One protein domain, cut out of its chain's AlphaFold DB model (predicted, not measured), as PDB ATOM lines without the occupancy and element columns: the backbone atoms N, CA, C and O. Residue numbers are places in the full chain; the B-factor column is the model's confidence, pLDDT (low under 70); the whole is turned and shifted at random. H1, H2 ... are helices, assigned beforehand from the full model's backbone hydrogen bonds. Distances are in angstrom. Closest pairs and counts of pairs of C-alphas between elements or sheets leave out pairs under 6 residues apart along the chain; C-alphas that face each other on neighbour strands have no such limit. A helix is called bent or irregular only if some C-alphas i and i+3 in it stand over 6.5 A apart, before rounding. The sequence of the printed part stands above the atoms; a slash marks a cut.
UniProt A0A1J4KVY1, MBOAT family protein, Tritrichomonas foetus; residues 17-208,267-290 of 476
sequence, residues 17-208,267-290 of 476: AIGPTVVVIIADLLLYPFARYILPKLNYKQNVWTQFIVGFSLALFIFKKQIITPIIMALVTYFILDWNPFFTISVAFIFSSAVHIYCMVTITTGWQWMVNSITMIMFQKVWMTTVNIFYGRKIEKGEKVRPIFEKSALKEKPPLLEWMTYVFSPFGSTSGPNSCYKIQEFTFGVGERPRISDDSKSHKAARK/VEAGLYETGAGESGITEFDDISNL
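Overview. This is residues 17 to 208 and 267 to 290 of the 476 residues of the protein "MBOAT family protein" of Tritrichomonas foetus (UniProt A0A1J4KVY1). The long bent helix H2 makes a V: its second arm H2b joins H3 and H4 in an up-and-down bundle of three, each running against the one before it, and its first arm H2a lies nearly parallel to H1, opposite ways. The short H6 sits inside the V and touches both arms, H7 with its residues 187 to 192 makes a corner with residues 44 to 48 of H2a at the V's open end, H9 packs on residues 28 to 36 of H1 with H8 packed on H9, and residues 105 to 111, of which 105 and 106 belong to H3, stick out at the end of the bundle where H3 leads over to H4. The printed part has 216 residues, with nine named helices, H1 to H9 in that order, and no named strand; the class is all helix. The whole is compact, with a radius of gyration of the C-alphas of 17.3 A and spans of 50 by 46 by 30 A.

Arrangement. Begin at Ala 17, where H1, residues 17 to 37, starts; it has a kink of 47 degrees near residue 24. H2, residues 44 to 79, was assigned as one helix by its hydrogen bonds but is bent: C-alphas 62 and 65 are 9.4 A apart, and its arms H2a, residues 44 to 62, and H2b, residues 65 to 79, stand at a steep tilt of 40 degrees. H1 and H2a form a hairpin at a shallow tilt of 13 degrees; H1 touches H2a with residues 20 to 27 alone, and the closest C-alphas are those of Pro 20 and Ile 62, at 5.7 A. Next comes H3, residues 85 to 106, which makes a hairpin with H2b; the closest C-alphas are those of Thr 77 and Thr 88, at 6.7 A. H4, residues 115 to 140, makes a hairpin with H3 at a shallow tilt of 4 degrees, with C-alphas 92 and 123 closest at 5.4 A. H4 also touches H2b, the same way, with C-alphas 70 and 119 closest at 6.0 A. H5, residues 147 to 152, touches H4 at a steep tilt of 63 degrees, its C-alpha 152 being 6.1 A from C-alpha 132, the closest pair. H6, residues 160 to 167, touches H2a, where the C-alphas of Phe 52 and Thr 165 are closest at 4.5 A, and H2b, where those of Ala 74 and Met 164 are closest at 6.8 A. H7, residues 181 to 192, touches H2a at a steep tilt of 58 degrees, with C-alphas 44 and 189 closest at 4.8 A. H4 and H7 only just touch, with 3 pairs of C-alphas within 8 A, the closest being those of Thr 129 and Tyr 181 at 6.4 A. H8, residues 201 to 208, touches H9, residues 267 to 273, with C-alphas 206 and 269 closest at 4.0 A. H9 touches H1 at a shallow tilt of 10 degrees, the same way, with C-alphas 32 and 270 closest at 3.9 A. H3 and H9, for instance, are apart. Every O i to N i+4 pair is within hydrogen-bond range in H2a, H3, H6, H8 and H9; the others have 13 of 17 in H1, 9 of 11 in H2b, 21 of 22 in H4, 1 of 2 in H5 and 4 of 8 in H7.

Along the chain. Find C-alpha 17 at (51.833, 31.253, 294.592); from there H1 runs 29.6 A to residue 37. H1 is irregular, with C-alphas 17 and 20 8.9 A apart, and so is H7, with C-alphas 188 and 191 7.9 A apart. H2a spans 27.0 A and H2b 23.3 A; look for the second arm's start, C-alpha 65, at (64.771, 41.471, 302.347). H3 spans 31.5 A, and H4 runs 37.3 A to C-alpha 140 at (76.063, 32.308, 342.219). H5 spans 9.0 A, H6 10.6 A, H7 18.1 A, H8 10.8 A and H9 10.0 A; H9 ends at C-alpha 273, at (57.244, 15.774, 321.218).

Size, cuts and confidence. The two C-alphas farthest apart are those of Ala 17 and Gly 142, at 57.2 A. Residues 209 to 266 are not printed, and C-alphas 208 and 267 are 12.4 A apart across the cut. Of the links printed whole, H6 to H7 is long, with 13 residues, and H2 to H3 is tight. Residues 274 to 290 hold no named element. The mean pLDDT of the printed part is 93.0, and residues 17 to 19 and 108 to 113 are under 70.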
ATOM      1  N   ALA A  17      53.265  31.291 294.897       40.62
ATOM      2  CA  ALA A  17      51.833  31.253 294.592       40.62
ATOM      3  C   ALA A  17      50.981  30.760 295.778       40.62
ATOM      4  O   ALA A  17      49.838  31.183 295.938       40.62
ATOM      5  N   ILE A  18      51.551  29.909 296.638       56.44
ATOM      6  CA  ILE A  18      50.906  29.326 297.828       56.44
ATOM      7  C   ILE A  18      50.776  30.338 298.994       56.44
ATOM      8  O   ILE A  18      49.943  30.169 299.885       56.44
ATOM      9  N   GLY A  19      51.512  31.453 298.955       67.62
ATOM     10  CA  GLY A  19      51.439  32.532 299.943       67.62
ATOM     11  C   GLY A  19      52.166  32.206 301.266       67.62
ATOM     12  O   GLY A  19      52.136  31.062 301.726       67.62
ATOM     13  N   PRO A  20      52.801  33.191 301.940       73.56
ATOM     14  CA  PRO A  20      53.628  32.939 303.131       73.56
ATOM     15  C   PRO A  20      52.909  32.205 304.271       73.56
ATOM     16  O   PRO A  20      53.515  31.398 304.968       73.56
ATOM     17  N   THR A  21      51.605  32.440 304.438       77.25
ATOM     18  CA  THR A  21      50.796  31.808 305.491       77.25
ATOM     19  C   THR A  21      50.706  30.295 305.342       77.25
ATOM     20  O   THR A  21      50.801  29.585 306.336       77.25
ATOM     21  N   VAL A  22      50.525  29.785 304.122       80.31
ATOM     22  CA  VAL A  22      50.391  28.338 303.910       80.31
ATOM     23  C   VAL A  22      51.736  27.646 304.128       80.31
ATOM     24  O   VAL A  22      51.776  26.575 304.724       80.31
ATOM     25  N   VAL A  23      52.840  28.287 303.734       85.12
ATOM     26  CA  VAL A  23      54.191  27.769 303.997       85.12
ATOM     27  C   VAL A  23      54.469  27.678 305.495       85.12
ATOM     28  O   VAL A  23      54.956  26.645 305.940       85.12
ATOM     29  N   VAL A  24      54.106  28.701 306.279       87.19
ATOM     30  CA  VAL A  24      54.201  28.656 307.751       87.19
ATOM     31  C   VAL A  24      53.375  27.507 308.317       87.19
ATOM     32  O   VAL A  24      53.893  26.719 309.093       87.19
ATOM     33  N   ILE A  25      52.119  27.358 307.889       86.00
ATOM     34  CA  ILE A  25      51.249  26.274 308.366       86.00
ATOM     35  C   ILE A  25      51.863  24.898 308.080       86.00
ATOM     36  O   ILE A  25      51.861  24.033 308.953       86.00
ATOM     37  N   ILE A  26      52.388  24.684 306.870       89.00
ATOM     38  CA  ILE A  26      53.034  23.420 306.497       89.00
ATOM     39  C   ILE A  26      54.305  23.207 307.325       89.00
ATOM     40  O   ILE A  26      54.504  22.114 307.850       89.00
ATOM     41  N   ALA A  27      55.144  24.234 307.470       92.19
ATOM     42  CA  ALA A  27      56.361  24.156 308.271       92.19
ATOM     43  C   ALA A  27      56.047  23.811 309.733       92.19
ATOM     44  O   ALA A  27      56.650  22.889 310.278       92.19
ATOM     45  N   ASP A  28      55.048  24.469 310.326       92.69
ATOM     46  CA  ASP A  28      54.624  24.226 311.702       92.69
ATOM     47  C   ASP A  28      54.041  22.811 311.870       92.69
ATOM     48  O   ASP A  28      54.328  22.131 312.853       92.69
ATOM     49  N   LEU A  29      53.251  22.322 310.904       93.12
ATOM     50  CA  LEU A  29      52.732  20.945 310.909       93.12
ATOM     51  C   LEU A  29      53.857  19.901 310.883       93.12
ATOM     52  O   LEU A  29      53.742  18.850 311.515       93.12
ATOM     53  N   LEU A  30      54.948  20.183 310.169       95.50
ATOM     54  CA  LEU A  30      56.102  19.292 310.077       95.50
ATOM     55  C   LEU A  30      56.945  19.262 311.360       95.50
ATOM     56  O   LEU A  30      57.773  18.362 311.500       95.50
ATOM     57  N   LEU A  31      56.715  20.155 312.328       96.69
ATOM     58  CA  LEU A  31      57.475  20.174 313.583       96.69
ATOM     59  C   LEU A  31      57.255  18.921 314.432       96.69
ATOM     60  O   LEU A  31      58.207  18.437 315.038       96.69
ATOM     61  N   TYR A  32      56.042  18.362 314.451       97.19
ATOM     62  CA  TYR A  32      55.762  17.106 315.155       97.19
ATOM     63  C   TYR A  32      56.586  15.922 314.604       97.19
ATOM     64  O   TYR A  32      57.363  15.337 315.363       97.19
ATOM     65  N   PRO A  33      56.509  15.561 313.303       97.31
ATOM     66  CA  PRO A  33      57.332  14.477 312.772       97.31
ATOM     67  C   PRO A  33      58.833  14.808 312.800       97.31
ATOM     68  O   PRO A  33      59.648  13.910 313.015       97.31
ATOM     69  N   PHE A  34      59.215  16.079 312.647       97.31
ATOM     70  CA  PHE A  34      60.602  16.525 312.788       97.31
ATOM     71  C   PHE A  34      61.150  16.237 314.195       97.31
ATOM     72  O   PHE A  34      62.201  15.605 314.328       97.31
ATOM     73  N   ALA A  35      60.401  16.596 315.242       97.50
ATOM     74  CA  ALA A  35      60.754  16.313 316.630       97.50
ATOM     75  C   ALA A  35      60.743  14.811 316.959       97.50
ATOM     76  O   ALA A  35      61.594  14.347 317.712       97.50
ATOM     77  N   ARG A  36      59.836  14.032 316.357       96.56
ATOM     78  CA  ARG A  36      59.711  12.585 316.599       96.56
ATOM     79  C   ARG A  36      60.803  11.747 315.937       96.56
ATOM     80  O   ARG A  36      61.249  10.748 316.502       96.56
ATOM     81  N   TYR A  37      61.160  12.076 314.696       96.56
ATOM     82  CA  TYR A  37      61.905  11.163 313.822       96.56
ATOM     83  C   TYR A  37      63.273  11.681 313.388       96.56
ATOM     84  O   TYR A  37      64.109  10.864 312.989       96.56
ATOM     85  N   ILE A  38      63.505  12.996 313.444       97.44
ATOM     86  CA  ILE A  38      64.753  13.619 312.986       97.44
ATOM     87  C   ILE A  38      65.605  14.047 314.182       97.44
ATOM     88  O   ILE A  38      66.696  13.507 314.338       97.44
ATOM     89  N   LEU A  39      65.102  14.930 315.056       97.62
ATOM     90  CA  LEU A  39      65.877  15.445 316.202       97.62
ATOM     91  C   LEU A  39      66.498  14.353 317.105       97.62
ATOM     92  O   LEU A  39      67.643  14.519 317.525       97.62
ATOM     93  N   PRO A  40      65.831  13.210 317.379       97.31
ATOM     94  CA  PRO A  40      66.402  12.163 318.229       97.31
ATOM     95  C   PRO A  40      67.584  11.411 317.607       97.31
ATOM     96  O   PRO A  40      68.245  10.646 318.296       97.31
ATOM     97  N   LYS A  41      67.841  11.579 316.303       97.19
ATOM     98  CA  LYS A  41      68.968  10.942 315.600       97.19
ATOM     99  C   LYS A  41      70.221  11.818 315.568       97.19
ATOM    100  O   LYS A  41      71.228  11.413 314.998       97.19
ATOM    101  N   LEU A  42      70.130  13.030 316.107       97.94
ATOM    102  CA  LEU A  42      71.152  14.060 316.017       97.94
ATOM    103  C   LEU A  42      71.708  14.351 317.410       97.94
ATOM    104  O   LEU A  42      70.952  14.464 318.374       97.94
ATOM    105  N   ASN A  43      73.023  14.522 317.514       98.06
ATOM    106  CA  ASN A  43      73.638  15.014 318.746       98.06
ATOM    107  C   ASN A  43      73.294  16.496 318.993       98.06
ATOM    108  O   ASN A  43      72.713  17.166 318.134       98.06
ATOM    109  N   TYR A  44      73.683  17.034 320.149       98.44
ATOM    110  CA  TYR A  44      73.359  18.400 320.562       98.44
ATOM    111  C   TYR A  44      73.753  19.442 319.508       98.44
ATOM    112  O   TYR A  44      72.927  20.238 319.061       98.44
ATOM    113  N   LYS A  45      75.009  19.403 319.045       98.25
ATOM    114  CA  LYS A  45      75.529  20.364 318.057       98.25
ATOM    115  C   LYS A  45      74.806  20.252 316.717       98.25
ATOM    116  O   LYS A  45      74.534  21.269 316.081       98.25
ATOM    117  N   GLN A  46      74.497  19.031 316.284       98.38
ATOM    118  CA  GLN A  46      73.722  18.793 315.069       98.38
ATOM    119  C   GLN A  46      72.305  19.351 315.210       98.38
ATOM    120  O   GLN A  46      71.857  20.054 314.314       98.38
ATOM    121  N   ASN A  47      71.635  19.131 316.344       98.38
ATOM    122  CA  ASN A  47      70.310  19.693 316.604       98.38
ATOM    123  C   ASN A  47      70.306  21.223 316.600       98.38
ATOM    124  O   ASN A  47      69.406  21.805 315.997       98.38
ATOM    125  N   VAL A  48      71.308  21.875 317.201       98.69
ATOM    126  CA  VAL A  48      71.473  23.339 317.130       98.69
ATOM    127  C   VAL A  48      71.509  23.796 315.666       98.69
ATOM    128  O   VAL A  48      70.690  24.614 315.248       98.69
ATOM    129  N   TRP A  49      72.392  23.213 314.850       98.50
ATOM    130  CA  TRP A  49      72.504  23.563 313.431       98.50
ATOM    131  C   TRP A  49      71.239  23.260 312.631       98.50
ATOM    132  O   TRP A  49      70.787  24.101 311.859       98.50
ATOM    133  N   THR A  50      70.651  22.075 312.794       98.31
ATOM    134  CA  THR A  50      69.464  21.666 312.040       98.31
ATOM    135  C   THR A  50      68.275  22.559 312.372       98.31
ATOM    136  O   THR A  50      67.600  23.028 311.458       98.31
ATOM    137  N   GLN A  51      68.037  22.856 313.652       98.00
ATOM    138  CA  GLN A  51      66.968  23.772 314.043       98.00
ATOM    139  C   GLN A  51      67.233  25.192 313.528       98.00
ATOM    140  O   GLN A  51      66.307  25.810 313.006       98.00
ATOM    141  N   PHE A  52      68.477  25.686 313.586       98.38
ATOM    142  CA  PHE A  52      68.830  26.988 313.015       98.38
ATOM    143  C   PHE A  52      68.539  27.042 311.520       98.38
ATOM    144  O   PHE A  52      67.867  27.962 311.073       98.38
ATOM    145  N   ILE A  53      68.994  26.048 310.753       97.88
ATOM    146  CA  ILE A  53      68.783  25.993 309.305       97.88
ATOM    147  C   ILE A  53      67.286  25.999 308.996       97.88
ATOM    148  O   ILE A  53      66.838  26.837 308.223       97.88
ATOM    149  N   VAL A  54      66.496  25.134 309.638       96.44
ATOM    150  CA  VAL A  54      65.047  25.057 309.390       96.44
ATOM    151  C   VAL A  54      64.355  26.382 309.728       96.44
ATOM    152  O   VAL A  54      63.646  26.941 308.888       96.44
ATOM    153  N   GLY A  55      64.573  26.909 310.933       95.88
ATOM    154  CA  GLY A  55      63.903  28.122 311.400       95.88
ATOM    155  C   GLY A  55      64.362  29.388 310.670       95.88
ATOM    156  O   GLY A  55      63.540  30.204 310.248       95.88
ATOM    157  N   PHE A  56      65.665  29.533 310.428       96.44
ATOM    158  CA  PHE A  56      66.223  30.666 309.692       96.44
ATOM    159  C   PHE A  56      65.843  30.630 308.210       96.44
ATOM    160  O   PHE A  56      65.498  31.672 307.657       96.44
ATOM    161  N   SER A  57      65.822  29.458 307.561       94.75
ATOM    162  CA  SER A  57      65.320  29.324 306.185       94.75
ATOM    163  C   SER A  57      63.844  29.701 306.074       94.75
ATOM    164  O   SER A  57      63.467  30.402 305.133       94.75
ATOM    165  N   LEU A  58      63.017  29.311 307.048       92.62
ATOM    166  CA  LEU A  58      61.619  29.738 307.109       92.62
ATOM    167  C   LEU A  58      61.514  31.264 307.264       92.62
ATOM    168  O   LEU A  58      60.773  31.912 306.524       92.62
ATOM    169  N   ALA A  59      62.297  31.863 308.162       93.38
ATOM    170  CA  ALA A  59      62.317  33.311 308.353       93.38
ATOM    171  C   ALA A  59      62.789  34.061 307.089       93.38
ATOM    172  O   ALA A  59      62.156  35.039 306.684       93.38
ATOM    173  N   LEU A  60      63.850  33.585 306.425       92.50
ATOM    174  CA  LEU A  60      64.334  34.113 305.143       92.50
ATOM    175  C   LEU A  60      63.230  34.101 304.083       92.50
ATOM    176  O   LEU A  60      63.036  35.089 303.373       92.50
ATOM    177  N   PHE A  61      62.491  32.995 303.999       89.69
ATOM    178  CA  PHE A  61      61.398  32.840 303.053       89.69
ATOM    179  C   PHE A  61      60.250  33.828 303.323       89.69
ATOM    180  O   PHE A  61      59.798  34.516 302.403       89.69
ATOM    181  N   ILE A  62      59.803  33.931 304.579       88.31
ATOM    182  CA  ILE A  62      58.676  34.793 304.972       88.31
ATOM    183  C   ILE A  62      59.031  36.270 304.787       88.31
ATOM    184  O   ILE A  62      58.276  37.018 304.165       88.31
ATOM    185  N   PHE A  63      60.173  36.700 305.331       88.12
ATOM    186  CA  PHE A  63      60.504  38.120 305.462       88.12
ATOM    187  C   PHE A  63      61.305  38.673 304.283       88.12
ATOM    188  O   PHE A  63      61.377  39.893 304.110       88.12
ATOM    189  N   LYS A  64      61.875  37.813 303.427       89.38
ATOM    190  CA  LYS A  64      62.667  38.219 302.255       89.38
ATOM    191  C   LYS A  64      63.734  39.241 302.675       89.38
ATOM    192  O   LYS A  64      64.438  39.028 303.653       89.38
ATOM    193  N   LYS A  65      63.821  40.395 302.003       89.62
ATOM    194  CA  LYS A  65      64.771  41.471 302.347       89.62
ATOM    195  C   LYS A  65      64.587  42.027 303.769       89.62
ATOM    196  O   LYS A  65      65.553  42.511 304.347       89.62
ATOM    197  N   GLN A  66      63.389  41.937 304.354       90.25
ATOM    198  CA  GLN A  66      63.126  42.442 305.709       90.25
ATOM    199  C   GLN A  66      63.784  41.587 306.800       90.25
ATOM    200  O   GLN A  66      63.860  42.038 307.937       90.25
ATOM    201  N   ILE A  67      64.303  40.391 306.479       93.31
ATOM    202  CA  ILE A  67      65.032  39.525 307.423       93.31
ATOM    203  C   ILE A  67      66.269  40.199 308.034       93.31
ATOM    204  O   ILE A  67      66.699  39.837 309.126       93.31
ATOM    205  N   ILE A  68      66.832  41.205 307.361       94.88
ATOM    206  CA  ILE A  68      67.994  41.953 307.851       94.88
ATOM    207  C   ILE A  68      67.686  42.585 309.215       94.88
ATOM    208  O   ILE A  68      68.518  42.554 310.116       94.88
ATOM    209  N   THR A  69      66.464  43.080 309.406       94.50
ATOM    210  CA  THR A  69      66.017  43.727 310.644       94.50
ATOM    211  C   THR A  69      66.119  42.807 311.876       94.50
ATOM    212  O   THR A  69      66.802  43.182 312.828       94.50
ATOM    213  N   PRO A  70      65.519  41.597 311.906       95.62
ATOM    214  CA  PRO A  70      65.653  40.685 313.038       95.62
ATOM    215  C   PRO A  70      67.067  40.110 313.174       95.62
ATOM    216  O   PRO A  70      67.471  39.815 314.292       95.62
ATOM    217  N   ILE A  71      67.853  39.997 312.092       97.75
ATOM    218  CA  ILE A  71      69.277  39.620 312.194       97.75
ATOM    219  C   ILE A  71      70.053  40.687 312.972       97.75
ATOM    220  O   ILE A  71      70.778  40.358 313.910       97.75
ATOM    221  N   ILE A  72      69.873  41.967 312.627       97.81
ATOM    222  CA  ILE A  72      70.501  43.081 313.345       97.81
ATOM    223  C   ILE A  72      70.043  43.084 314.805       97.81
ATOM    224  O   ILE A  72      70.882  43.174 315.696       97.81
ATOM    225  N   MET A  73      68.738  42.931 315.061       97.69
ATOM    226  CA  MET A  73      68.211  42.860 316.425       97.69
ATOM    227  C   MET A  73      68.872  41.732 317.222       97.69
ATOM    228  O   MET A  73      69.324  41.966 318.342       97.69
ATOM    229  N   ALA A  74      68.971  40.531 316.646       98.06
ATOM    230  CA  ALA A  74      69.589  39.373 317.279       98.06
ATOM    231  C   ALA A  74      71.065  39.619 317.621       98.06
ATOM    232  O   ALA A  74      71.481  39.331 318.742       98.06
ATOM    233  N   LEU A  75      71.843  40.188 316.696       98.44
ATOM    234  CA  LEU A  75      73.268  40.461 316.904       98.44
ATOM    235  C   LEU A  75      73.499  41.583 317.919       98.44
ATOM    236  O   LEU A  75      74.275  41.409 318.854       98.44
ATOM    237  N   VAL A  76      72.804  42.715 317.776       98.00
ATOM    238  CA  VAL A  76      72.936  43.854 318.698       98.00
ATOM    239  C   VAL A  76      72.584  43.427 320.116       98.00
ATOM    240  O   VAL A  76      73.346  43.690 321.041       98.00
ATOM    241  N   THR A  77      71.459  42.729 320.289       98.06
ATOM    242  CA  THR A  77      71.022  42.293 321.619       98.06
ATOM    243  C   THR A  77      71.943  41.231 322.211       98.06
ATOM    244  O   THR A  77      72.208  41.300 323.406       98.06
ATOM    245  N   TYR A  78      72.514  40.326 321.404       98.56
ATOM    246  CA  TYR A  78      73.493  39.332 321.860       98.56
ATOM    247  C   TYR A  78      74.694  39.957 322.577       98.56
ATOM    248  O   TYR A  78      75.075  39.516 323.665       98.56
ATOM    249  N   PHE A  79      75.286  41.000 321.986       98.06
ATOM    250  CA  PHE A  79      76.484  41.642 322.534       98.06
ATOM    251  C   PHE A  79      76.235  42.381 323.852       98.06
ATOM    252  O   PHE A  79      77.193  42.646 324.575       98.06
ATOM    253  N   ILE A  80      74.971  42.660 324.179       97.75
ATOM    254  CA  ILE A  80      74.562  43.344 325.409       97.75
ATOM    255  C   ILE A  80      73.731  42.448 326.347       97.75
ATOM    256  O   ILE A  80      73.226  42.931 327.358       97.75
ATOM    257  N   LEU A  81      73.542  41.153 326.055       97.69
ATOM    258  CA  LEU A  81      72.680  40.255 326.852       97.69
ATOM    259  C   LEU A  81      73.073  40.196 328.334       97.69
ATOM    260  O   LEU A  81      72.218  40.085 329.213       97.69
ATOM    261  N   ASP A  82      74.374  40.260 328.579       94.81
ATOM    262  CA  ASP A  82      75.054  40.123 329.860       94.81
ATOM    263  C   ASP A  82      75.353  41.470 330.543       94.81
ATOM    264  O   ASP A  82      75.995  41.492 331.601       94.81
ATOM    265  N   TRP A  83      74.877  42.579 329.966       96.12
ATOM    266  CA  TRP A  83      74.933  43.918 330.554       96.12
ATOM    267  C   TRP A  83      73.827  44.097 331.610       96.12
ATOM    268  O   TRP A  83      73.291  43.135 332.166       96.12
ATOM    269  N   ASN A  84      73.493  45.347 331.933       94.62
ATOM    270  CA  ASN A  84      72.367  45.656 332.800       94.62
ATOM    271  C   ASN A  84      71.034  45.252 332.120       94.62
ATOM    272  O   ASN A  84      70.757  45.745 331.023       94.62
ATOM    273  N   PRO A  85      70.174  44.443 332.772       94.94
ATOM    274  CA  PRO A  85      68.915  43.991 332.180       94.94
ATOM    275  C   PRO A  85      68.003  45.122 331.715       94.94
ATOM    276  O   PRO A  85      67.400  45.013 330.652       94.94
ATOM    277  N   PHE A  86      67.917  46.223 332.470       94.62
ATOM    278  CA  PHE A  86      67.091  47.368 332.091       94.62
ATOM    279  C   PHE A  86      67.553  47.947 330.752       94.62
ATOM    280  O   PHE A  86      66.741  48.096 329.846       94.62
ATOM    281  N   PHE A  87      68.859  48.181 330.598       97.31
ATOM    282  CA  PHE A  87      69.425  48.696 329.352       97.31
ATOM    283  C   PHE A  87      69.125  47.770 328.165       97.31
ATOM    284  O   PHE A  87      68.622  48.216 327.134       97.31
ATOM    285  N   THR A  88      69.359  46.468 328.326       97.69
ATOM    286  CA  THR A  88      69.148  45.472 327.267       97.69
ATOM    287  C   THR A  88      67.679  45.343 326.870       97.69
ATOM    288  O   THR A  88      67.358  45.309 325.679       97.69
ATOM    289  N   ILE A  89      66.770  45.338 327.851       97.69
ATOM    290  CA  ILE A  89      65.319  45.335 327.619       97.69
ATOM    291  C   ILE A  89      64.894  46.619 326.900       97.69
ATOM    292  O   ILE A  89      64.127  46.544 325.941       97.69
ATOM    293  N   SER A  90      65.407  47.785 327.306       97.31
ATOM    294  CA  SER A  90      65.106  49.064 326.656       97.31
ATOM    295  C   SER A  90      65.553  49.088 325.195       97.31
ATOM    296  O   SER A  90      64.767  49.484 324.338       97.31
ATOM    297  N   VAL A  91      66.764  48.614 324.881       97.81
ATOM    298  CA  VAL A  91      67.250  48.518 323.492       97.81
ATOM    299  C   VAL A  91      66.341  47.612 322.661       97.81
ATOM    300  O   VAL A  91      65.904  48.004 321.578       97.81
ATOM    301  N   ALA A  92      65.994  46.429 323.174       97.69
ATOM    302  CA  ALA A  92      65.106  45.504 322.475       97.69
ATOM    303  C   ALA A  92      63.688  46.077 322.287       97.69
ATOM    304  O   ALA A  92      63.086  45.897 321.226       97.69
ATOM    305  N   PHE A  93      63.168  46.800 323.285       96.94
ATOM    306  CA  PHE A  93      61.869  47.469 323.220       96.94
ATOM    307  C   PHE A  93      61.854  48.591 322.179       96.94
ATOM    308  O   PHE A  93      60.929  48.654 321.371       96.94
ATOM    309  N   ILE A  94      62.878  49.452 322.167       96.62
ATOM    310  CA  ILE A  94      63.024  50.537 321.184       96.62
ATOM    311  C   ILE A  94      63.086  49.951 319.776       96.62
ATOM    312  O   ILE A  94      62.389  50.430 318.884       96.62
ATOM    313  N   PHE A  95      63.860  48.882 319.585       96.19
ATOM    314  CA  PHE A  95      63.980  48.213 318.295       96.19
ATOM    315  C   PHE A  95      62.629  47.662 317.816       96.19
ATOM    316  O   PHE A  95      62.179  47.981 316.715       96.19
ATOM    317  N   SER A  96      61.947  46.873 318.653       95.88
ATOM    318  CA  SER A  96      60.627  46.317 318.327       95.88
ATOM    319  C   SER A  96      59.596  47.425 318.075       95.88
ATOM    320  O   SER A  96      58.842  47.354 317.103       95.88
ATOM    321  N   SER A  97      59.618  48.497 318.869       95.75
ATOM    322  CA  SER A  97      58.739  49.660 318.706       95.75
ATOM    323  C   SER A  97      58.981  50.398 317.389       95.75
ATOM    324  O   SER A  97      58.027  50.721 316.683       95.75
ATOM    325  N   ALA A  98      60.242  50.621 317.010       94.88
ATOM    326  CA  ALA A  98      60.593  51.243 315.736       94.88
ATOM    327  C   ALA A  98      60.068  50.418 314.552       94.88
ATOM    328  O   ALA A  98      59.505  50.972 313.607       94.88
ATOM    329  N   VAL A  99      60.168  49.088 314.640       93.88
ATOM    330  CA  VAL A  99      59.593  48.179 313.643       93.88
ATOM    331  C   VAL A  99      58.067  48.276 313.612       93.88
ATOM    332  O   VAL A  99      57.494  48.353 312.529       93.88
ATOM    333  N   HIS A 100      57.388  48.337 314.761       92.50
ATOM    334  CA  HIS A 100      55.938  48.550 314.805       92.50
ATOM    335  C   HIS A 100      55.510  49.843 314.112       92.50
ATOM    336  O   HIS A 100      54.570  49.815 313.316       92.50
ATOM    337  N   ILE A 101      56.200  50.951 314.391       92.00
ATOM    338  CA  ILE A 101      55.924  52.255 313.777       92.00
ATOM    339  C   ILE A 101      56.167  52.184 312.270       92.00
ATOM    340  O   ILE A 101      55.290  52.561 311.498       92.00
ATOM    341  N   TYR A 102      57.302  51.624 311.842       90.56
ATOM    342  CA  TYR A 102      57.608  51.415 310.427       90.56
ATOM    343  C   TYR A 102      56.507  50.615 309.718       90.56
ATOM    344  O   TYR A 102      56.013  51.023 308.667       90.56
ATOM    345  N   CYS A 103      56.071  49.500 310.306       87.50
ATOM    346  CA  CYS A 103      54.997  48.678 309.761       87.50
ATOM    347  C   CYS A 103      53.665  49.435 309.673       87.50
ATOM    348  O   CYS A 103      52.940  49.289 308.694       87.50
ATOM    349  N   MET A 104      53.356  50.259 310.676       86.06
ATOM    350  CA  MET A 104      52.127  51.049 310.729       86.06
ATOM    351  C   MET A 104      52.084  52.148 309.659       86.06
ATOM    352  O   MET A 104      51.021  52.379 309.093       86.06
ATOM    353  N   VAL A 105      53.211  52.807 309.362       86.06
ATOM    354  CA  VAL A 105      53.259  53.897 308.364       86.06
ATOM    355  C   VAL A 105      53.407  53.402 306.925       86.06
ATOM    356  O   VAL A 105      53.041  54.111 305.995       86.06
ATOM    357  N   THR A 106      53.949  52.198 306.722       82.12
ATOM    358  CA  THR A 106      54.190  51.647 305.376       82.12
ATOM    359  C   THR A 106      53.054  50.779 304.847       82.12
ATOM    360  O   THR A 106      52.898  50.670 303.630       82.12
ATOM    361  N   ILE A 107      52.240  50.174 305.717       70.12
ATOM    362  CA  ILE A 107      51.069  49.407 305.288       70.12
ATOM    363  C   ILE A 107      49.845  50.305 305.196       70.12
ATOM    364  O   ILE A 107      49.288  50.734 306.200       70.12
ATOM    365  N   THR A 108      49.368  50.487 303.969       56.94
ATOM    366  CA  THR A 108      48.133  51.219 303.677       56.94
ATOM    367  C   THR A 108      46.935  50.299 303.439       56.94
ATOM    368  O   THR A 108      45.802  50.743 303.593       56.94
ATOM    369  N   THR A 109      47.142  49.011 303.109       53.88
ATOM    370  CA  THR A 109      46.046  48.053 302.865       53.88
ATOM    371  C   THR A 109      46.399  46.601 303.223       53.88
ATOM    372  O   THR A 109      47.482  46.105 302.922       53.88
ATOM    373  N   GLY A 110      45.435  45.893 303.824       55.38
ATOM    374  CA  GLY A 110      45.480  44.440 304.035       55.38
ATOM    375  C   GLY A 110      46.389  43.946 305.171       55.38
ATOM    376  O   GLY A 110      47.186  44.679 305.751       55.38
ATOM    377  N   TRP A 111      46.246  42.662 305.516       60.72
ATOM    378  CA  TRP A 111      47.131  41.981 306.465       60.72
ATOM    379  C   TRP A 111      48.312  41.352 305.722       60.72
ATOM    380  O   TRP A 111      48.116  40.665 304.721       60.72
ATOM    381  N   GLN A 112      49.528  41.551 306.232       63.31
ATOM    382  CA  GLN A 112      50.750  40.950 305.698       63.31
ATOM    383  C   GLN A 112      51.584  40.341 306.830       63.31
ATOM    384  O   GLN A 112      51.606  40.869 307.946       63.31
ATOM    385  N   TRP A 113      52.295  39.248 306.530       66.44
ATOM    386  CA  TRP A 113      53.337  38.713 307.407       66.44
ATOM    387  C   TRP A 113      54.513  39.680 307.427       66.44
ATOM    388  O   TRP A 113      55.297  39.754 306.484       66.44
ATOM    389  N   MET A 114      54.601  40.449 308.503       75.06
ATOM    390  CA  MET A 114      55.597  41.493 308.650       75.06
ATOM    391  C   MET A 114      56.629  41.142 309.699       75.06
ATOM    392  O   MET A 114      56.379  40.397 310.648       75.06
ATOM    393  N   VAL A 115      57.781  41.779 309.554       87.00
ATOM    394  CA  VAL A 115      58.916  41.646 310.456       87.00
ATOM    395  C   VAL A 115      58.619  42.068 311.905       87.00
ATOM    396  O   VAL A 115      59.326  41.655 312.825       87.00
ATOM    397  N   ASN A 116      57.530  42.807 312.153       86.56
ATOM    398  CA  ASN A 116      57.045  43.059 313.514       86.56
ATOM    399  C   ASN A 116      56.685  41.762 314.268       86.56
ATOM    400  O   ASN A 116      56.945  41.672 315.459       86.56
ATOM    401  N   SER A 117      56.168  40.734 313.586       88.19
ATOM    402  CA  SER A 117      55.772  39.467 314.221       88.19
ATOM    403  C   SER A 117      56.944  38.751 314.899       88.19
ATOM    404  O   SER A 117      56.852  38.404 316.074       88.19
ATOM    405  N   ILE A 118      58.070  38.595 314.197       93.00
ATOM    406  CA  ILE A 118      59.267  37.959 314.758       93.00
ATOM    407  C   ILE A 118      59.983  38.872 315.757       93.00
ATOM    408  O   ILE A 118      60.421  38.403 316.801       93.00
ATOM    409  N   THR A 119      60.060  40.184 315.504       95.06
ATOM    410  CA  THR A 119      60.747  41.115 316.421       95.06
ATOM    411  C   THR A 119      60.015  41.274 317.757       95.06
ATOM    412  O   THR A 119      60.673  41.382 318.790       95.06
ATOM    413  N   MET A 120      58.680  41.170 317.778       94.06
ATOM    414  CA  MET A 120      57.884  41.064 319.011       94.06
ATOM    415  C   MET A 120      58.267  39.848 319.862       94.06
ATOM    416  O   MET A 120      58.319  39.935 321.089       94.06
ATOM    417  N   ILE A 121      58.500  38.699 319.225       95.06
ATOM    418  CA  ILE A 121      58.880  37.463 319.918       95.06
ATOM    419  C   ILE A 121      60.347  37.537 320.352       95.06
ATOM    420  O   ILE A 121      60.666  37.204 321.492       95.06
ATOM    421  N   MET A 122      61.234  38.041 319.488       96.69
ATOM    422  CA  MET A 122      62.638  38.283 319.825       96.69
ATOM    423  C   MET A 122      62.778  39.220 321.019       96.69
ATOM    424  O   MET A 122      63.579  38.943 321.903       96.69
ATOM    425  N   PHE A 123      61.968  40.278 321.105       97.44
ATOM    426  CA  PHE A 123      61.923  41.155 322.273       97.44
ATOM    427  C   PHE A 123      61.676  40.371 323.570       97.44
ATOM    428  O   PHE A 123      62.436  40.509 324.530       97.44
ATOM    429  N   GLN A 124      60.670  39.495 323.586       97.19
ATOM    430  CA  GLN A 124      60.404  38.641 324.744       97.19
ATOM    431  C   GLN A 124      61.568  37.680 325.024       97.19
ATOM    432  O   GLN A 124      61.958  37.523 326.176       97.19
ATOM    433  N   LYS A 125      62.164  37.067 323.992       97.75
ATOM    434  CA  LYS A 125      63.320  36.162 324.130       97.75
ATOM    435  C   LYS A 125      64.552  36.869 324.706       97.75
ATOM    436  O   LYS A 125      65.217  36.313 325.581       97.75
ATOM    437  N   VAL A 126      64.820  38.105 324.284       98.38
ATOM    438  CA  VAL A 126      65.876  38.966 324.841       98.38
ATOM    439  C   VAL A 126      65.595  39.274 326.306       98.38
ATOM    440  O   VAL A 126      66.467  39.042 327.142       98.38
ATOM    441  N   TRP A 127      64.375  39.714 326.633       98.06
ATOM    442  CA  TRP A 127      63.974  40.004 328.012       98.06
ATOM    443  C   TRP A 127      64.140  38.768 328.904       98.06
ATOM    444  O   TRP A 127      64.808  38.835 329.936       98.06
ATOM    445  N   MET A 128      63.598  37.619 328.493       97.75
ATOM    446  CA  MET A 128      63.720  36.378 329.260       97.75
ATOM    447  C   MET A 128      65.179  36.002 329.504       97.75
ATOM    448  O   MET A 128      65.551  35.680 330.628       97.75
ATOM    449  N   THR A 129      66.016  36.083 328.469       98.25
ATOM    450  CA  THR A 129      67.421  35.666 328.549       98.25
ATOM    451  C   THR A 129      68.233  36.594 329.447       98.25
ATOM    452  O   THR A 129      68.944  36.106 330.321       98.25
ATOM    453  N   THR A 130      68.091  37.916 329.312       97.94
ATOM    454  CA  THR A 130      68.833  38.860 330.165       97.94
ATOM    455  C   THR A 130      68.410  38.763 331.635       97.94
ATOM    456  O   THR A 130      69.254  38.780 332.529       97.94
ATOM    457  N   VAL A 131      67.117  38.539 331.907       96.88
ATOM    458  CA  VAL A 131      66.625  38.300 333.272       96.88
ATOM    459  C   VAL A 131      67.117  36.958 333.819       96.88
ATOM    460  O   VAL A 131      67.527  36.887 334.976       96.88
ATOM    461  N   ASN A 132      67.138  35.901 333.005       97.69
ATOM    462  CA  ASN A 132      67.673  34.605 333.420       97.69
ATOM    463  C   ASN A 132      69.179  34.683 333.747       97.69
ATOM    464  O   ASN A 132      69.601  34.078 334.730       97.69
ATOM    465  N   ILE A 133      69.971  35.451 332.986       97.75
ATOM    466  CA  ILE A 133      71.392  35.719 333.289       97.75
ATOM    467  C   ILE A 133      71.524  36.497 334.605       97.75
ATOM    468  O   ILE A 133      72.338  36.162 335.465       97.75
ATOM    469  N   PHE A 134      70.699  37.528 334.793       95.56
ATOM    470  CA  PHE A 134      70.688  38.322 336.020       95.56
ATOM    471  C   PHE A 134      70.417  37.469 337.263       95.56
ATOM    472  O   PHE A 134      71.149  37.574 338.247       95.56
ATOM    473  N   TYR A 135      69.404  36.600 337.217       95.44
ATOM    474  CA  TYR A 135      69.104  35.707 338.334       95.44
ATOM    475  C   TYR A 135      70.144  34.596 338.507       95.44
ATOM    476  O   TYR A 135      70.435  34.250 339.647       95.44
ATOM    477  N   GLY A 136      70.771  34.094 337.438       96.50
ATOM    478  CA  GLY A 136      71.883  33.145 337.565       96.50
ATOM    479  C   GLY A 136      73.065  33.725 338.338       96.50
ATOM    480  O   GLY A 136      73.541  33.106 339.286       96.50
ATOM    481  N   ARG A 137      73.443  34.974 338.049       95.50
ATOM    482  CA  ARG A 137      74.479  35.697 338.810       95.50
ATOM    483  C   ARG A 137      74.104  35.930 340.274       95.50
ATOM    484  O   ARG A 137      74.980  35.968 341.131       95.50
ATOM    485  N   LYS A 138      72.818  36.121 340.576       94.69
ATOM    486  CA  LYS A 138      72.329  36.229 341.960       94.69
ATOM    487  C   LYS A 138      72.451  34.907 342.712       94.69
ATOM    488  O   LYS A 138      72.923  34.900 343.846       94.69
ATOM    489  N   ILE A 139      72.080  33.802 342.067       95.88
ATOM    490  CA  ILE A 139      72.224  32.454 342.630       95.88
ATOM    491  C   ILE A 139      73.698  32.153 342.921       95.88
ATOM    492  O   ILE A 139      74.014  31.677 344.007       95.88
ATOM    493  N   GLU A 140      74.615  32.490 342.009       95.19
ATOM    494  CA  GLU A 140      76.063  32.308 342.219       95.19
ATOM    495  C   GLU A 140      76.604  33.102 343.417       95.19
ATOM    496  O   GLU A 140      77.544  32.663 344.076       95.19
ATOM    497  N   LYS A 141      75.981  34.238 343.750       95.81
ATOM    498  CA  LYS A 141      76.289  35.031 344.951       95.81
ATOM    499  C   LYS A 141      75.624  34.505 346.229       95.81
ATOM    500  O   LYS A 141      75.803  35.100 347.288       95.81
ATOM    501  N   GLY A 142      74.839  33.430 346.149       95.19
ATOM    502  CA  GLY A 142      74.084  32.882 347.276       95.19
ATOM    503  C   GLY A 142      72.835  33.689 347.650       95.19
ATOM    504  O   GLY A 142      72.298  33.515 348.745       95.19
ATOM    505  N   GLU A 143      72.353  34.579 346.775       94.75
ATOM    506  CA  GLU A 143      71.103  35.308 347.008       94.75
ATOM    507  C   GLU A 143      69.890  34.382 346.831       94.75
ATOM    508  O   GLU A 143      69.830  33.566 345.909       94.75
ATOM    509  N   LYS A 144      68.869  34.553 347.678       91.62
ATOM    510  CA  LYS A 144      67.589  33.854 347.508       91.62
ATOM    511  C   LYS A 144      66.836  34.420 346.309       91.62
ATOM    512  O   LYS A 144      66.611  35.628 346.225       91.62
ATOM    513  N   VAL A 145      66.384  33.541 345.424       92.94
ATOM    514  CA  VAL A 145      65.574  33.893 344.252       92.94
ATOM    515  C   VAL A 145      64.248  33.135 344.280       92.94
ATOM    516  O   VAL A 145      64.033  32.247 345.103       92.94
ATOM    517  N   ARG A 146      63.307  33.503 343.407       91.75
ATOM    518  CA  ARG A 146      62.053  32.747 343.283       91.75
ATOM    519  C   ARG A 146      62.330  31.377 342.643       91.75
ATOM    520  O   ARG A 146      63.073  31.349 341.665       91.75
ATOM    521  N   PRO A 147      61.642  30.294 343.059       90.38
ATOM    522  CA  PRO A 147      61.870  28.942 342.525       90.38
ATOM    523  C   PRO A 147      61.789  28.826 340.996       90.38
ATOM    524  O   PRO A 147      62.521  28.061 340.381       90.38
ATOM    525  N   ILE A 148      60.924  29.622 340.356       88.81
ATOM    526  CA  ILE A 148      60.819  29.637 338.889       88.81
ATOM    527  C   ILE A 148      62.132  30.067 338.216       88.81
ATOM    528  O   ILE A 148      62.507  29.513 337.187       88.81
ATOM    529  N   PHE A 149      62.856  31.015 338.818       92.88
ATOM    530  CA  PHE A 149      64.132  31.487 338.293       92.88
ATOM    531  C   PHE A 149      65.282  30.540 338.617       92.88
ATOM    532  O   PHE A 149      66.250  30.535 337.874       92.88
ATOM    533  N   GLU A 150      65.183  29.702 339.653       92.06
ATOM    534  CA  GLU A 150      66.192  28.661 339.916       92.06
ATOM    535  C   GLU A 150      66.288  27.680 338.743       92.06
ATOM    536  O   GLU A 150      67.378  27.270 338.353       92.06
ATOM    537  N   LYS A 151      65.141  27.358 338.136       92.56
ATOM    538  CA  LYS A 151      65.044  26.429 337.006       92.56
ATOM    539  C   LYS A 151      65.409  27.063 335.662       92.56
ATOM    540  O   LYS A 151      65.927  26.375 334.786       92.56
ATOM    541  N   SER A 152      65.120  28.353 335.475       94.81
ATOM    542  CA  SER A 152      65.339  29.054 334.200       94.81
ATOM    543  C   SER A 152      66.634  29.870 334.137       94.81
ATOM    544  O   SER A 152      66.970  30.364 333.059       94.81
ATOM    545  N   ALA A 153      67.334  30.051 335.260       96.19
ATOM    546  CA  ALA A 153      68.539  30.865 335.355       96.19
ATOM    547  C   ALA A 153      69.670  30.379 334.441       96.19
ATOM    548  O   ALA A 153      69.837  29.186 334.178       96.19
ATOM    549  N   LEU A 154      70.479  31.337 333.993       97.44
ATOM    550  CA  LEU A 154      71.659  31.107 333.168       97.44
ATOM    551  C   LEU A 154      72.877  31.702 333.866       97.44
ATOM    552  O   LEU A 154      72.832  32.844 334.313       97.44
ATOM    553  N   LYS A 155      73.966  30.938 333.955       94.38
ATOM    554  CA  LYS A 155      75.230  31.423 334.536       94.38
ATOM    555  C   LYS A 155      75.875  32.491 333.654       94.38
ATOM    556  O   LYS A 155      76.340  33.526 334.120       94.38
ATOM    557  N   GLU A 156      75.817  32.261 332.351       95.25
ATOM    558  CA  GLU A 156      76.376  33.128 331.325       95.25
ATOM    559  C   GLU A 156      75.447  33.201 330.112       95.25
ATOM    560  O   GLU A 156      74.434  32.497 330.035       95.25
ATOM    561  N   LYS A 157      75.762  34.095 329.172       96.44
ATOM    562  CA  LYS A 157      74.998  34.178 327.927       96.44
ATOM    563  C   LYS A 157      75.239  32.932 327.060       96.44
ATOM    564  O   LYS A 157      76.358  32.423 327.051       96.44
ATOM    565  N   PRO A 158      74.226  32.477 326.303       97.88
ATOM    566  CA  PRO A 158      74.374  31.369 325.360       97.88
ATOM    567  C   PRO A 158      75.516  31.590 324.361       97.88
ATOM    568  O   PRO A 158      75.776  32.740 324.003       97.88
ATOM    569  N   PRO A 159      76.125  30.531 323.803       98.19
ATOM    570  CA  PRO A 159      76.958  30.659 322.614       98.19
ATOM    571  C   PRO A 159      76.188  31.308 321.455       98.19
ATOM    572  O   PRO A 159      74.990  31.071 321.285       98.19
ATOM    573  N   LEU A 160      76.873  32.087 320.611       98.31
ATOM    574  CA  LEU A 160      76.226  32.878 319.553       98.31
ATOM    575  C   LEU A 160      75.327  32.040 318.638       98.31
ATOM    576  O   LEU A 160      74.212  32.454 318.336       98.31
ATOM    577  N   LEU A 161      75.775  30.858 318.210       98.56
ATOM    578  CA  LEU A 161      74.956  30.000 317.354       98.56
ATOM    579  C   LEU A 161      73.687  29.526 318.074       98.56
ATOM    580  O   LEU A 161      72.620  29.510 317.470       98.56
ATOM    581  N   GLU A 162      73.771  29.181 319.356       98.62
ATOM    582  CA  GLU A 162      72.610  28.759 320.144       98.62
ATOM    583  C   GLU A 162      71.637  29.912 320.373       98.62
ATOM    584  O   GLU A 162      70.427  29.725 320.264       98.62
ATOM    585  N   TRP A 163      72.156  31.121 320.599       98.62
ATOM    586  CA  TRP A 163      71.353  32.338 320.635       98.62
ATOM    587  C   TRP A 163      70.623  32.572 319.310       98.62
ATOM    588  O   TRP A 163      69.404  32.741 319.304       98.62
ATOM    589  N   MET A 164      71.344  32.525 318.186       98.56
ATOM    590  CA  MET A 164      70.769  32.685 316.847       98.56
ATOM    591  C   MET A 164      69.720  31.605 316.563       98.56
ATOM    592  O   MET A 164      68.643  31.906 316.053       98.56
ATOM    593  N   THR A 165      69.994  30.365 316.966       98.44
ATOM    594  CA  THR A 165      69.045  29.250 316.875       98.44
ATOM    595  C   THR A 165      67.814  29.505 317.725       98.44
ATOM    596  O   THR A 165      66.707  29.268 317.269       98.44
ATOM    597  N   TYR A 166      67.972  30.023 318.940       98.25
ATOM    598  CA  TYR A 166      66.858  30.314 319.828       98.25
ATOM    599  C   TYR A 166      65.964  31.422 319.280       98.25
ATOM    600  O   TYR A 166      64.748  31.246 319.236       98.25
ATOM    601  N   VAL A 167      66.520  32.544 318.820       97.56
ATOM    602  CA  VAL A 167      65.709  33.675 318.336       97.56
ATOM    603  C   VAL A 167      65.083  33.438 316.960       97.56
ATOM    604  O   VAL A 167      64.046  34.030 316.671       97.56
ATOM    605  N   PHE A 168      65.657  32.545 316.148       97.19
ATOM    606  CA  PHE A 168      65.091  32.086 314.873       97.19
ATOM    607  C   PHE A 168      64.521  30.664 314.936       97.19
ATOM    608  O   PHE A 168      64.290  30.056 313.898       97.19
ATOM    609  N   SER A 169      64.289  30.124 316.135       95.75
ATOM    610  CA  SER A 169      63.879  28.731 316.325       95.75
ATOM    611  C   SER A 169      62.613  28.401 315.535       95.75
ATOM    612  O   SER A 169      61.660  29.190 315.586       95.75
ATOM    613  N   PRO A 170      62.555  27.231 314.873       94.44
ATOM    614  CA  PRO A 170      61.332  26.758 314.237       94.44
ATOM    615  C   PRO A 170      60.239  26.468 315.278       94.44
ATOM    616  O   PRO A 170      59.065  26.423 314.939       94.44
ATOM    617  N   PHE A 171      60.603  26.344 316.558       93.69
ATOM    618  CA  PHE A 171      59.667  26.257 317.667       93.69
ATOM    619  C   PHE A 171      59.459  27.644 318.293       93.69
ATOM    620  O   PHE A 171      60.260  28.110 319.107       93.69
ATOM    621  N   GLY A 172      58.374  28.327 317.929       86.81
ATOM    622  CA  GLY A 172      57.918  29.489 318.696       86.81
ATOM    623  C   GLY A 172      58.332  30.868 318.178       86.81
ATOM    624  O   GLY A 172      57.925  31.855 318.782       86.81
ATOM    625  N   SER A 173      59.158  30.985 317.123       90.62
ATOM    626  CA  SER A 173      59.688  32.299 316.671       90.62
ATOM    627  C   SER A 173      58.844  33.001 315.607       90.62
ATOM    628  O   SER A 173      58.887  34.224 315.502       90.62
ATOM    629  N   THR A 174      58.083  32.249 314.815       83.69
ATOM    630  CA  THR A 174      57.142  32.768 313.801       83.69
ATOM    631  C   THR A 174      55.696  32.677 314.275       83.69
ATOM    632  O   THR A 174      54.877  33.557 314.014       83.69
ATOM    633  N   SER A 175      55.403  31.620 315.019       81.31
ATOM    634  CA  SER A 175      54.122  31.263 315.611       81.31
ATOM    635  C   SER A 175      54.427  30.777 317.022       81.31
ATOM    636  O   SER A 175      55.315  29.954 317.208       81.31
ATOM    637  N   GLY A 176      53.761  31.346 318.034       84.12
ATOM    638  CA  GLY A 176      53.944  30.911 319.423       84.12
ATOM    639  C   GLY A 176      53.536  29.443 319.627       84.12
ATOM    640  O   GLY A 176      52.937  28.849 318.730       84.12
ATOM    641  N   PRO A 177      53.775  28.872 320.814       91.38
ATOM    642  CA  PRO A 177      54.117  29.553 322.064       91.38
ATOM    643  C   PRO A 177      55.587  29.963 322.165       91.38
ATOM    644  O   PRO A 177      56.462  29.379 321.532       91.38
ATOM    645  N   ASN A 178      55.847  30.986 322.979       89.31
ATOM    646  CA  ASN A 178      57.201  31.432 323.292       89.31
ATOM    647  C   ASN A 178      57.673  30.812 324.615       89.31
ATOM    648  O   ASN A 178      56.883  30.650 325.540       89.31
ATOM    649  N   SER A 179      58.957  30.487 324.723       92.75
ATOM    650  CA  SER A 179      59.548  29.848 325.905       92.75
ATOM    651  C   SER A 179      60.923  30.435 326.204       92.75
ATOM    652  O   SER A 179      61.527  31.083 325.347       92.75
ATOM    653  N   CYS A 180      61.424  30.247 327.426       95.69
ATOM    654  CA  CYS A 180      62.749  30.727 327.813       95.69
ATOM    655  C   CYS A 180      63.868  29.896 327.154       95.69
ATOM    656  O   CYS A 180      63.651  28.755 326.744       95.69
ATOM    657  N   TYR A 181      65.085  30.445 327.083       97.62
ATOM    658  CA  TYR A 181      66.215  29.770 326.433       97.62
ATOM    659  C   TYR A 181      66.498  28.370 327.003       97.62
ATOM    660  O   TYR A 181      66.825  27.476 326.237       97.62
ATOM    661  N   LYS A 182      66.290  28.126 328.305       97.31
ATOM    662  CA  LYS A 182      66.529  26.805 328.914       97.31
ATOM    663  C   LYS A 182      65.638  25.702 328.321       97.31
ATOM    664  O   LYS A 182      66.076  24.566 328.178       97.31
ATOM    665  N   ILE A 183      64.413  26.037 327.906       97.25
ATOM    666  CA  ILE A 183      63.537  25.104 327.180       97.25
ATOM    667  C   ILE A 183      64.093  24.815 325.783       97.25
ATOM    668  O   ILE A 183      64.075  23.671 325.339       97.25
ATOM    669  N   GLN A 184      64.628  25.823 325.096       97.44
ATOM    670  CA  GLN A 184      65.273  25.635 323.797       97.44
ATOM    671  C   GLN A 184      66.575  24.820 323.911       97.44
ATOM    672  O   GLN A 184      66.813  23.930 323.104       97.44
ATOM    673  N   GLU A 185      67.390  25.080 324.931       97.75
ATOM    674  CA  GLU A 185      68.581  24.290 325.262       97.75
ATOM    675  C   GLU A 185      68.202  22.825 325.527       97.75
ATOM    676  O   GLU A 185      68.837  21.901 325.017       97.75
ATOM    677  N   PHE A 186      67.084  22.599 326.229       97.50
ATOM    678  CA  PHE A 186      66.524  21.266 326.377       97.50
ATOM    679  C   PHE A 186      66.238  20.645 325.004       97.50
ATOM    680  O   PHE A 186      66.681  19.525 324.769       97.50
ATOM    681  N   THR A 187      65.590  21.324 324.054       97.44
ATOM    682  CA  THR A 187      65.301  20.713 322.738       97.44
ATOM    683  C   THR A 187      66.551  20.395 321.906       97.44
ATOM    684  O   THR A 187      66.497  19.510 321.053       97.44
ATOM    685  N   PHE A 188      67.692  21.046 322.152       98.25
ATOM    686  CA  PHE A 188      68.955  20.700 321.490       98.25
ATOM    687  C   PHE A 188      69.464  19.313 321.901       98.25
ATOM    688  O   PHE A 188      69.930  18.547 321.061       98.25
ATOM    689  N   GLY A 189      69.292  18.931 323.167       97.56
ATOM    690  CA  GLY A 189      69.744  17.638 323.694       97.56
ATOM    691  C   GLY A 189      68.839  16.435 323.390       97.56
ATOM    692  O   GLY A 189      69.015  15.390 324.005       97.56
ATOM    693  N   VAL A 190      67.846  16.548 322.497       97.12
ATOM    694  CA  VAL A 190      66.847  15.480 322.269       97.12
ATOM    695  C   VAL A 190      67.475  14.148 321.853       97.12
ATOM    696  O   VAL A 190      67.060  13.117 322.370       97.12
ATOM    697  N   GLY A 191      68.470  14.143 320.962       96.81
ATOM    698  CA  GLY A 191      69.124  12.899 320.527       96.81
ATOM    699  C   GLY A 191      70.212  12.371 321.460       96.81
ATOM    700  O   GLY A 191      70.778  11.317 321.195       96.81
ATOM    701  N   GLU A 192      70.490  13.067 322.563       96.81
ATOM    702  CA  GLU A 192      71.432  12.621 323.603       96.81
ATOM    703  C   GLU A 192      70.714  12.116 324.863       96.81
ATOM    704  O   GLU A 192      71.349  11.678 325.820       96.81
ATOM    705  N   ARG A 193      69.378  12.161 324.871       94.75
ATOM    706  CA  ARG A 193      68.538  11.660 325.959       94.75
ATOM    707  C   ARG A 193      67.757  10.429 325.505       94.75
ATOM    708  O   ARG A 193      67.527  10.258 324.306       94.75
ATOM    709  N   PRO A 194      67.299   9.579 326.443       91.50
ATOM    710  CA  PRO A 194      66.365   8.516 326.112       91.50
ATOM    711  C   PRO A 194      65.158   9.077 325.360       91.50
ATOM    712  O   PRO A 194      64.601  10.113 325.734       91.50
ATOM    713  N   ARG A 195      64.758   8.382 324.293       89.38
ATOM    714  CA  ARG A 195      63.568   8.744 323.527       89.38
ATOM    715  C   ARG A 195      62.366   8.802 324.463       89.38
ATOM    716  O   ARG A 195      62.165   7.903 325.279       89.38
ATOM    717  N   ILE A 196      61.547   9.833 324.293       93.00
ATOM    718  CA  ILE A 196      60.312   9.956 325.052       93.00
ATOM    719  C   ILE A 196      59.390   8.753 324.796       93.00
ATOM    720  O   ILE A 196      59.168   8.355 323.647       93.00
ATOM    721  N   SER A 197      58.864   8.181 325.880       93.44
ATOM    722  CA  SER A 197      57.930   7.055 325.824       93.44
ATOM    723  C   SER A 197      56.645   7.428 325.081       93.44
ATOM    724  O   SER A 197      56.124   8.537 325.232       93.44
ATOM    725  N   ASP A 198      56.090   6.474 324.339       94.69
ATOM    726  CA  ASP A 198      54.803   6.600 323.645       94.69
ATOM    727  C   ASP A 198      53.640   6.757 324.641       94.69
ATOM    728  O   ASP A 198      52.583   7.293 324.307       94.69
ATOM    729  N   ASP A 199      53.855   6.364 325.895       95.44
ATOM    730  CA  ASP A 199      52.891   6.544 326.974       95.44
ATOM    731  C   ASP A 199      53.064   7.826 327.783       95.44
ATOM    732  O   ASP A 199      52.199   8.132 328.613       95.44
ATOM    733  N   SER A 200      54.128   8.589 327.520       96.56
ATOM    734  CA  SER A 200      54.407   9.847 328.215       96.56
ATOM    735  C   SER A 200      53.277  10.863 328.063       96.56
ATOM    736  O   SER A 200      52.520  10.877 327.077       96.56
ATOM    737  N   LYS A 201      53.186  11.772 329.037       97.25
ATOM    738  CA  LYS A 201      52.191  12.842 329.003       97.25
ATOM    739  C   LYS A 201      52.454  13.771 327.818       97.25
ATOM    740  O   LYS A 201      51.497  14.168 327.147       97.25
ATOM    741  N   SER A 202      53.720  14.076 327.511       96.88
ATOM    742  CA  SER A 202      54.058  14.963 326.394       96.88
ATOM    743  C   SER A 202      53.761  14.329 325.039       96.88
ATOM    744  O   SER A 202      53.163  15.000 324.206       96.88
ATOM    745  N   HIS A 203      54.047  13.042 324.813       97.38
ATOM    746  CA  HIS A 203      53.717  12.396 323.533       97.38
ATOM    747  C   HIS A 203      52.201  12.375 323.269       97.38
ATOM    748  O   HIS A 203      51.729  12.717 322.181       97.38
ATOM    749  N   LYS A 204      51.400  12.041 324.290       97.75
ATOM    750  CA  LYS A 204      49.928  12.061 324.203       97.75
ATOM    751  C   LYS A 204      49.407  13.473 323.904       97.75
ATOM    752  O   LYS A 204      48.537  13.653 323.046       97.75
ATOM    753  N   ALA A 205      49.973  14.482 324.565       97.25
ATOM    754  CA  ALA A 205      49.690  15.893 324.321       97.25
ATOM    755  C   ALA A 205      50.078  16.346 322.903       97.25
ATOM    756  O   ALA A 205      49.293  17.051 322.261       97.25
ATOM    757  N   ALA A 206      51.246  15.926 322.413       97.69
ATOM    758  CA  ALA A 206      51.761  16.236 321.087       97.69
ATOM    759  C   ALA A 206      50.859  15.661 319.992       97.69
ATOM    760  O   ALA A 206      50.374  16.399 319.135       97.69
ATOM    761  N   ARG A 207      50.525  14.366 320.085       97.25
ATOM    762  CA  ARG A 207      49.610  13.690 319.153       97.25
ATOM    763  C   ARG A 207      48.247  14.357 319.090       97.25
ATOM    764  O   ARG A 207      47.746  14.622 318.000       97.25
ATOM    765  N   LYS A 208      47.644  14.647 320.248       96.38
ATOM    766  CA  LYS A 208      46.334  15.308 320.306       96.38
ATOM    767  C   LYS A 208      46.364  16.646 319.568       96.38
ATOM    768  O   LYS A 208      45.481  16.911 318.761       96.38
ATOM    769  N   VAL A 267      52.852  24.127 316.466       95.69
ATOM    770  CA  VAL A 267      54.118  24.395 317.164       95.69
ATOM    771  C   VAL A 267      54.186  23.648 318.491       95.69
ATOM    772  O   VAL A 267      55.195  23.012 318.799       95.69
ATOM    773  N   GLU A 268      53.099  23.666 319.262       96.69
ATOM    774  CA  GLU A 268      53.007  22.926 320.521       96.69
ATOM    775  C   GLU A 268      53.176  21.423 320.313       96.69
ATOM    776  O   GLU A 268      53.837  20.777 321.122       96.69
ATOM    777  N   ALA A 269      52.619  20.852 319.242       97.12
ATOM    778  CA  ALA A 269      52.795  19.437 318.941       97.12
ATOM    779  C   ALA A 269      54.278  19.083 318.774       97.12
ATOM    780  O   ALA A 269      54.738  18.098 319.345       97.12
ATOM    781  N   GLY A 270      55.035  19.917 318.058       96.69
ATOM    782  CA  GLY A 270      56.484  19.778 317.952       96.69
ATOM    783  C   GLY A 270      57.196  19.910 319.300       96.69
ATOM    784  O   GLY A 270      57.980  19.038 319.663       96.69
ATOM    785  N   LEU A 271      56.894  20.962 320.069       96.88
ATOM    786  CA  LEU A 271      57.518  21.217 321.374       96.88
ATOM    787  C   LEU A 271      57.271  20.087 322.379       96.88
ATOM    788  O   LEU A 271      58.223  19.602 322.988       96.88
ATOM    789  N   TYR A 272      56.027  19.636 322.544       97.88
ATOM    790  CA  TYR A 272      55.719  18.518 323.437       97.88
ATOM    791  C   TYR A 272      56.434  17.237 322.999       97.88
ATOM    792  O   TYR A 272      56.938  16.511 323.851       97.88
ATOM    793  N   GLU A 273      56.563  16.980 321.697       97.88
ATOM    794  CA  GLU A 273      57.244  15.774 321.218       97.88
ATOM    795  C   GLU A 273      58.755  15.774 321.504       97.88
ATOM    796  O   GLU A 273      59.356  14.712 321.629       97.88
ATOM    797  N   THR A 274      59.374  16.945 321.711       97.00
ATOM    798  CA  THR A 274      60.760  17.018 322.219       97.00
ATOM    799  C   THR A 274      60.901  16.584 323.687       97.00
ATOM    800  O   THR A 274      62.021  16.447 324.182       97.00
ATOM    801  N   GLY A 275      59.783  16.406 324.402       96.81
ATOM    802  CA  GLY A 275      59.724  16.163 325.844       96.81
ATOM    803  C   GLY A 275      59.835  17.420 326.704       96.81
ATOM    804  O   GLY A 275      59.926  17.313 327.923       96.81
ATOM    805  N   ALA A 276      59.802  18.615 326.103       95.88
ATOM    806  CA  ALA A 276      59.932  19.880 326.828       95.88
ATOM    807  C   ALA A 276      58.885  20.060 327.946       95.88
ATOM    808  O   ALA A 276      59.197  20.661 328.975       95.88
ATOM    809  N   GLY A 277      57.678  19.506 327.779       95.25
ATOM    810  CA  GLY A 277      56.608  19.568 328.785       95.25
ATOM    811  C   GLY A 277      56.913  18.781 330.063       95.25
ATOM    812  O   GLY A 277      56.375  19.097 331.117       95.25
ATOM    813  N   GLU A 278      57.808  17.794 329.991       95.19
ATOM    814  CA  GLU A 278      58.251  16.955 331.115       95.19
ATOM    815  C   GLU A 278      59.715  17.248 331.503       95.19
ATOM    816  O   GLU A 278      60.345  16.481 332.224       95.19
ATOM    817  N   SER A 279      60.269  18.379 331.052       94.06
ATOM    818  CA  SER A 279      61.668  18.760 331.305       94.06
ATOM    819  C   SER A 279      61.973  19.134 332.761       94.06
ATOM    820  O   SER A 279      63.139  19.217 333.142       94.06
ATOM    821  N   GLY A 280      60.948  19.436 333.563       92.50
ATOM    822  CA  GLY A 280      61.089  19.940 334.932       92.50
ATOM    823  C   GLY A 280      61.505  21.414 335.040       92.50
ATOM    824  O   GLY A 280      61.478  21.961 336.145       92.50
ATOM    825  N   ILE A 281      61.833  22.071 333.917       93.19
ATOM    826  CA  ILE A 281      62.236  23.490 333.842       93.19
ATOM    827  C   ILE A 281      61.040  24.418 334.089       93.19
ATOM    828  O   ILE A 281      61.174  25.463 334.722       93.19
ATOM    829  N   THR A 282      59.870  24.032 333.593       91.50
ATOM    830  CA  THR A 282      58.623  24.796 333.665       91.50
ATOM    831  C   THR A 282      57.455  23.845 333.894       91.50
ATOM    832  O   THR A 282      57.610  22.634 333.719       91.50
ATOM    833  N   GLU A 283      56.298  24.373 334.289       93.06
ATOM    834  CA  GLU A 283      55.089  23.558 334.406       93.06
ATOM    835  C   GLU A 283      54.642  23.035 333.035       93.06
ATOM    836  O   GLU A 283      54.855  23.678 332.006       93.06
ATOM    837  N   PHE A 284      53.984  21.874 333.012       95.25
ATOM    838  CA  PHE A 284      53.649  21.161 331.772       95.25
ATOM    839  C   PHE A 284      52.886  22.013 330.740       95.25
ATOM    840  O   PHE A 284      53.077  21.856 329.533       95.25
ATOM    841  N   ASP A 285      52.009  22.901 331.207       94.94
ATOM    842  CA  ASP A 285      51.173  23.747 330.353       94.94
ATOM    843  C   ASP A 285      51.810  25.110 330.022       94.94
ATOM    844  O   ASP A 285      51.354  25.775 329.096       94.94
ATOM    845  N   ASP A 286      52.909  25.499 330.681       93.75
ATOM    846  CA  ASP A 286      53.567  26.800 330.466       93.75
ATOM    847  C   ASP A 286      54.240  26.906 329.080       93.75
ATOM    848  O   ASP A 286      54.549  28.004 328.614       93.75
ATOM    849  N   ILE A 287      54.443  25.773 328.389       93.75
ATOM    850  CA  ILE A 287      54.913  25.709 326.993       93.75
ATOM    851  C   ILE A 287      53.764  25.646 325.973       93.75
ATOM    852  O   ILE A 287      53.981  25.236 324.835       93.75
ATOM    853  N   SER A 288      52.539  26.002 326.368       94.94
ATOM    854  CA  SER A 288      51.332  25.970 325.537       94.94
ATOM    855  C   SER A 288      50.579  27.299 325.618       94.94
ATOM    856  O   SER A 288      50.669  28.037 326.594       94.94
ATOM    857  N   ASN A 289      49.805  27.613 324.584       95.38
ATOM    858  CA  ASN A 289      48.781  28.655 324.586       95.38
ATOM    859  C   ASN A 289      47.392  28.120 324.971       95.38
ATOM    860  O   ASN A 289      46.404  28.845 324.839       95.38
ATOM    861  N   LEU A 290      47.346  26.884 325.482       95.12
ATOM    862  CA  LEU A 290      46.159  26.120 325.859       95.12
ATOM    863  C   LEU A 290      45.184  25.913 324.692       95.12
ATOM    864  O   LEU A 290      45.441  26.273 323.542       95.12
TER     865      LEU A 290